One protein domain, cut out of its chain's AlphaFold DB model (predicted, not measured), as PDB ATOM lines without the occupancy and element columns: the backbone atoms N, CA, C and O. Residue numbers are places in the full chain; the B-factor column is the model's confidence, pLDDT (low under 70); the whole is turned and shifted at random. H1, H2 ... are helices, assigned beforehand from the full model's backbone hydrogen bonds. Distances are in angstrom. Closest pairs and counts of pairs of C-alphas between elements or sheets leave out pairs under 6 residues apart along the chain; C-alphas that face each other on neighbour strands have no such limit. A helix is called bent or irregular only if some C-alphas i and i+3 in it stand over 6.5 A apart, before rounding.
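AT A GLANCE: This is residues 14 to 59 of the 61 residues of an uncharacterized protein of Pseudomonas amygdali pv. myricae (UniProt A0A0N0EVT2). Two helices of nearly equal length, H1 and H2, make the arms of a wide, open V, and the link of residues 34 to 41 makes its point. The space between the arms is empty, and no core is formed. The printed part has 46 residues with two named helices, H1 then H2, and no named strand; the class is all helix, with 37 of the 46 residues in the helices. The whole is extended, with a radius of gyration of the C-alphas of 16.1 A, and its outline is flat, spanning 42 by 29 by 15 A.

IN THESE COORDINATES: The printed part begins at Thr 14, one residue before H1. H1 holds residues 15 to 33, from C-alpha 15 at (17.828, -16.964, -24.401) to C-alpha 33 at (33.894, -0.641, -10.674), a length of 26.7 A. After residues 34 to 41, H2 holds residues 42 to 59 and is 26.4 A long, from C-alpha 42 at (30.886, -4.762, 6.352) to C-alpha 59 at (6.567, 5.158, 8.732).

HOW THE PARTS SIT: H1 and H2 are apart, with no C-alpha of the one within 8 A of the other. H1 runs from N to C along (0.61, 0.61, 0.51), H2 along (-0.96, 0.27, 0.09). Neither helix is bent. In H1 and H2 every pair of O i and N i+4 is within hydrogen-bond range.

THE WHOLE: Residues 14 to 59 stand free: no C-alpha 8 or more residues away along the chain comes within 10 A. The two C-alphas farthest apart are those of Gln 15 and Arg 58, at 42.7 A. The C-alphas of Thr 14 and Arg 59, the first and last printed residues, are 39.8 A apart. The link from H1 to H2, of 8 residues, is short. The printed part has no cut. Its mean pLDDT is 97.4, and no printed residue is under 70.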
ATOM      1  N   THR A  14      13.793 -17.675 -21.669       97.75
ATOM      2  CA  THR A  14      14.312 -17.571 -23.037       97.75
ATOM      3  C   THR A  14      15.744 -17.061 -23.098       97.75
ATOM      4  O   THR A  14      16.171 -16.280 -22.245       97.75
ATOM      5  N   GLN A  15      16.466 -17.442 -24.154       96.94
ATOM      6  CA  GLN A  15      17.828 -16.964 -24.401       96.94
ATOM      7  C   GLN A  15      17.882 -15.437 -24.510       96.94
ATOM      8  O   GLN A  15      18.757 -14.805 -23.933       96.94
ATOM      9  N   GLU A  16      16.899 -14.825 -25.170       97.56
ATOM     10  CA  GLU A  16      16.807 -13.367 -25.273       97.56
ATOM     11  C   GLU A  16      16.689 -12.679 -23.902       97.56
ATOM     12  O   GLU A  16      17.340 -11.662 -23.667       97.56
ATOM     13  N   GLN A  17      15.900 -13.232 -22.973       97.69
ATOM     14  CA  GLN A  17      15.803 -12.697 -21.609       97.69
ATOM     15  C   GLN A  17      17.146 -12.805 -20.872       97.69
ATOM     16  O   GLN A  17      17.573 -11.826 -20.255       97.69
ATOM     17  N   ALA A  18      17.822 -13.954 -20.982       97.50
ATOM     18  CA  ALA A  18      19.133 -14.173 -20.377       97.50
ATOM     19  C   ALA A  18      20.179 -13.187 -20.924       97.50
ATOM     20  O   ALA A  18      20.868 -12.520 -20.152       97.50
ATOM     21  N   ASP A  19      20.233 -13.008 -22.245       97.94
ATOM     22  CA  ASP A  19      21.177 -12.095 -22.896       97.94
ATOM     23  C   ASP A  19      20.895 -10.629 -22.534       97.94
ATOM     24  O   ASP A  19      21.816  -9.824 -22.367       97.94
ATOM     25  N   ASN A  20      19.617 -10.255 -22.413       98.00
ATOM     26  CA  ASN A  20      19.214  -8.916 -21.981       98.00
ATOM     27  C   ASN A  20      19.659  -8.642 -20.538       98.00
ATOM     28  O   ASN A  20      20.204  -7.570 -20.257       98.00
ATOM     29  N   TYR A  21      19.454  -9.609 -19.639       97.81
ATOM     30  CA  TYR A  21      19.892  -9.508 -18.252       97.81
ATOM     31  C   TYR A  21      21.413  -9.408 -18.157       97.81
ATOM     32  O   TYR A  21      21.927  -8.512 -17.491       97.81
ATOM     33  N   ASP A  22      22.131 -10.272 -18.867       98.19
ATOM     34  CA  ASP A  22      23.590 -10.320 -18.873       98.19
ATOM     35  C   ASP A  22      24.206  -8.990 -19.346       98.19
ATOM     36  O   ASP A  22      25.077  -8.431 -18.675       98.19
ATOM     37  N   ARG A  23      23.685  -8.393 -20.430       98.50
ATOM     38  CA  ARG A  23      24.131  -7.062 -20.886       98.50
ATOM     39  C   ARG A  23      23.895  -5.975 -19.841       98.50
ATOM     40  O   ARG A  23      24.786  -5.164 -19.581       98.50
ATOM     41  N   TRP A  24      22.710  -5.946 -19.234       98.06
ATOM     42  CA  TRP A  24      22.411  -4.987 -18.171       98.06
ATOM     43  C   TRP A  24      23.307  -5.197 -16.942       98.06
ATOM     44  O   TRP A  24      23.796  -4.225 -16.361       98.06
ATOM     45  N   PHE A  25      23.550  -6.450 -16.560       98.19
ATOM     46  CA  PHE A  25      24.330  -6.802 -15.381       98.19
ATOM     47  C   PHE A  25      25.804  -6.428 -15.549       98.19
ATOM     48  O   PHE A  25      26.370  -5.801 -14.653       98.19
ATOM     49  N   ARG A  26      26.403  -6.693 -16.719       98.44
ATOM     50  CA  ARG A  26      27.771  -6.241 -17.021       98.44
ATOM     51  C   ARG A  26      27.898  -4.724 -16.966       98.44
ATOM     52  O   ARG A  26      28.782  -4.224 -16.279       98.44
ATOM     53  N   LEU A  27      26.962  -3.988 -17.570       98.38
ATOM     54  CA  LEU A  27      26.963  -2.523 -17.502       98.38
ATOM     55  C   LEU A  27      26.824  -2.014 -16.058       98.38
ATOM     56  O   LEU A  27      27.406  -0.995 -15.684       98.38
ATOM     57  N   ARG A  28      26.051  -2.716 -15.221       98.00
ATOM     58  CA  ARG A  28      25.939  -2.403 -13.794       98.00
ATOM     59  C   ARG A  28      27.265  -2.622 -13.067       98.00
ATOM     60  O   ARG A  28      27.652  -1.752 -12.293       98.00
ATOM     61  N   ILE A  29      27.951  -3.736 -13.331       98.12
ATOM     62  CA  ILE A  29      29.272  -4.035 -12.762       98.12
ATOM     63  C   ILE A  29      30.284  -2.971 -13.178       98.12
ATOM     64  O   ILE A  29      30.950  -2.413 -12.313       98.12
ATOM     65  N   GLU A  30      30.368  -2.644 -14.467       98.38
ATOM     66  CA  GLU A  30      31.295  -1.629 -14.979       98.38
ATOM     67  C   GLU A  30      31.090  -0.280 -14.287       98.38
ATOM     68  O   GLU A  30      32.049   0.335 -13.824       98.38
ATOM     69  N   ARG A  31      29.833   0.151 -14.126       97.69
ATOM     70  CA  ARG A  31      29.501   1.379 -13.388       97.69
ATOM     71  C   ARG A  31      29.903   1.313 -11.918       97.69
ATOM     72  O   ARG A  31      30.322   2.326 -11.371       97.69
ATOM     73  N   SER A  32      29.754   0.158 -11.271       96.00
ATOM     74  CA  SER A  32      30.172  -0.029  -9.879       96.00
ATOM     75  C   SER A  32      31.693  -0.059  -9.720       96.00
ATOM     76  O   SER A  32      32.192   0.469  -8.735       96.00
ATOM     77  N   LEU A  33      32.428  -0.628 -10.678       96.94
ATOM     78  CA  LEU A  33      33.894  -0.641 -10.674       96.94
ATOM     79  C   LEU A  33      34.494   0.736 -10.980       96.94
ATOM     80  O   LEU A  33      35.551   1.069 -10.456       96.94
ATOM     81  N   ALA A  34      33.823   1.532 -11.812       97.81
ATOM     82  CA  ALA A  34      34.232   2.897 -12.129       97.81
ATOM     83  C   ALA A  34      33.924   3.907 -11.006       97.81
ATOM     84  O   ALA A  34      34.302   5.074 -11.115       97.81
ATOM     85  N   ASP A  35      33.219   3.498  -9.947       97.00
ATOM     86  CA  ASP A  35      32.884   4.367  -8.825       97.00
ATOM     87  C   ASP A  35      34.139   4.672  -7.983       97.00
ATOM     88  O   ASP A  35      34.727   3.753  -7.412       97.00
ATOM     89  N   PRO A  36      34.562   5.946  -7.864       96.94
ATOM     90  CA  PRO A  36      35.792   6.297  -7.157       96.94
ATOM     91  C   PRO A  36      35.644   6.266  -5.630       96.94
ATOM     92  O   PRO A  36      36.619   6.500  -4.912       96.94
ATOM     93  N   ARG A  37      34.432   6.056  -5.104       96.62
ATOM     94  CA  ARG A  37      34.196   6.043  -3.659       96.62
ATOM     95  C   ARG A  37      34.894   4.838  -3.018       96.62
ATOM     96  O   ARG A  37      34.856   3.742  -3.574       96.62
ATOM     97  N   PRO A  38      35.490   5.004  -1.825       95.69
ATOM     98  CA  PRO A  38      36.123   3.892  -1.136       95.69
ATOM     99  C   PRO A  38      35.090   2.814  -0.765       95.69
ATOM    100  O   PRO A  38      33.924   3.137  -0.500       95.69
ATOM    101  N   PRO A  39      35.506   1.536  -0.705       94.56
ATOM    102  CA  PRO A  39      34.643   0.465  -0.233       94.56
ATOM    103  C   PRO A  39      34.221   0.716   1.218       94.56
ATOM    104  O   PRO A  39      34.970   1.263   2.027       94.56
ATOM    105  N   VAL A  40      33.001   0.297   1.546       95.81
ATOM    106  CA  VAL A  40      32.428   0.452   2.887       95.81
ATOM    107  C   VAL A  40      32.712  -0.818   3.698       95.81
ATOM    108  O   VAL A  40      32.447  -1.912   3.190       95.81
ATOM    109  N   PRO A  41      33.210  -0.716   4.945       98.00
ATOM    110  CA  PRO A  41      33.351  -1.866   5.832       98.00
ATOM    111  C   PRO A  41      32.023  -2.603   6.033       98.00
ATOM    112  O   PRO A  41      30.955  -1.988   6.058       98.00
ATOM    113  N   HIS A  42      32.083  -3.923   6.222       97.38
ATOM    114  CA  HIS A  42      30.886  -4.762   6.352       97.38
ATOM    115  C   HIS A  42      29.908  -4.251   7.425       97.38
ATOM    116  O   HIS A  42      28.718  -4.082   7.149       97.38
ATOM    117  N   ASP A  43      30.410  -3.946   8.623       98.38
ATOM    118  CA  ASP A  43      29.578  -3.507   9.748       98.38
ATOM    119  C   ASP A  43      28.859  -2.190   9.457       98.38
ATOM    120  O   ASP A  43      27.675  -2.034   9.768       98.38
ATOM    121  N   GLU A  44      29.545  -1.262   8.791       98.12
ATOM    122  CA  GLU A  44      28.967   0.014   8.393       98.12
ATOM    123  C   GLU A  44      27.893  -0.172   7.312       98.12
ATOM    124  O   GLU A  44      26.808   0.410   7.407       98.12
ATOM    125  N   ALA A  45      28.138  -1.024   6.312       97.44
ATOM    126  CA  ALA A  45      27.144  -1.345   5.290       97.44
ATOM    127  C   ALA A  45      25.868  -1.927   5.922       97.44
ATOM    128  O   ALA A  45      24.754  -1.487   5.618       97.44
ATOM    129  N   MET A  46      26.023  -2.858   6.866       98.31
ATOM    130  CA  MET A  46      24.895  -3.467   7.565       98.31
ATOM    131  C   MET A  46      24.168  -2.486   8.492       98.31
ATOM    132  O   MET A  46      22.939  -2.544   8.590       98.31
ATOM    133  N   ALA A  47      24.881  -1.561   9.139       98.38
ATOM    134  CA  ALA A  47      24.268  -0.498   9.935       98.38
ATOM    135  C   ALA A  47      23.372   0.408   9.072       98.38
ATOM    136  O   ALA A  47      22.222   0.667   9.440       98.38
ATOM    137  N   ARG A  48      23.847   0.811   7.884       97.94
ATOM    138  CA  ARG A  48      23.067   1.615   6.924       97.94
ATOM    139  C   ARG A  48      21.790   0.892   6.476       97.94
ATOM    140  O   ARG A  48      20.716   1.495   6.456       97.94
ATOM    141  N   VAL A  49      21.882  -0.406   6.167       97.94
ATOM    142  CA  VAL A  49      20.719  -1.227   5.774       97.94
ATOM    143  C   VAL A  49      19.702  -1.330   6.913       97.94
ATOM    144  O   VAL A  49      18.510  -1.097   6.694       97.94
ATOM    145  N   ARG A  50      20.153  -1.631   8.138       98.25
ATOM    146  CA  ARG A  50      19.276  -1.732   9.317       98.25
ATOM    147  C   ARG A  50      18.530  -0.426   9.586       98.25
ATOM    148  O   ARG A  50      17.310  -0.451   9.733       98.25
ATOM    149  N   ALA A  51      19.232   0.706   9.541       98.19
ATOM    150  CA  ALA A  51      18.625   2.022   9.718       98.19
ATOM    151  C   ALA A  51      17.532   2.310   8.670       98.19
ATOM    152  O   ALA A  51      16.458   2.813   9.010       98.19
ATOM    153  N   MET A  52      17.757   1.940   7.402       97.94
ATOM    154  CA  MET A  52      16.756   2.104   6.341       97.94
ATOM    155  C   MET A  52      15.496   1.262   6.597       97.94
ATOM    156  O   MET A  52      14.378   1.737   6.378       97.94
ATOM    157  N   ILE A  53      15.660   0.019   7.061       97.62
ATOM    158  CA  ILE A  53      14.540  -0.873   7.390       97.62
ATOM    159  C   ILE A  53      13.734  -0.312   8.564       97.62
ATOM    160  O   ILE A  53      12.507  -0.245   8.485       97.62
ATOM    161  N   GLU A  54      14.397   0.128   9.635       97.88
ATOM    162  CA  GLU A  54      13.723   0.734  10.789       97.88
ATOM    163  C   GLU A  54      12.957   1.999  10.412       97.88
ATOM    164  O   GLU A  54      11.802   2.155  10.807       97.88
ATOM    165  N   ALA A  55      13.556   2.873   9.599       97.44
ATOM    166  CA  ALA A  55      12.892   4.079   9.118       97.44
ATOM    167  C   ALA A  55      11.618   3.752   8.323       97.44
ATOM    168  O   ALA A  55      10.604   4.427   8.488       97.44
ATOM    169  N   LYS A  56      11.639   2.700   7.492       96.81
ATOM    170  CA  LYS A  56      10.441   2.232   6.775       96.81
ATOM    171  C   LYS A  56       9.381   1.674   7.725       96.81
ATOM    172  O   LYS A  56       8.214   1.999   7.556       96.81
ATOM    173  N   ARG A  57       9.776   0.886   8.732       96.69
ATOM    174  CA  ARG A  57       8.847   0.332   9.736       96.69
ATOM    175  C   ARG A  57       8.154   1.428  10.543       96.69
ATOM    176  O   ARG A  57       6.939   1.394  10.655       96.69
ATOM    177  N   ARG A  58       8.904   2.430  11.017       94.25
ATOM    178  CA  ARG A  58       8.354   3.577  11.769       94.25
ATOM    179  C   ARG A  58       7.393   4.445  10.955       94.25
ATOM    180  O   ARG A  58       6.592   5.153  11.537       94.25
ATOM    181  N   ARG A  59       7.501   4.442   9.622       91.44
ATOM    182  CA  ARG A  59       6.567   5.158   8.732       91.44
ATOM    183  C   ARG A  59       5.282   4.378   8.459       91.44
ATOM    184  O   ARG A  59       4.327   4.968   7.976       91.44
TER     185      ARG A  59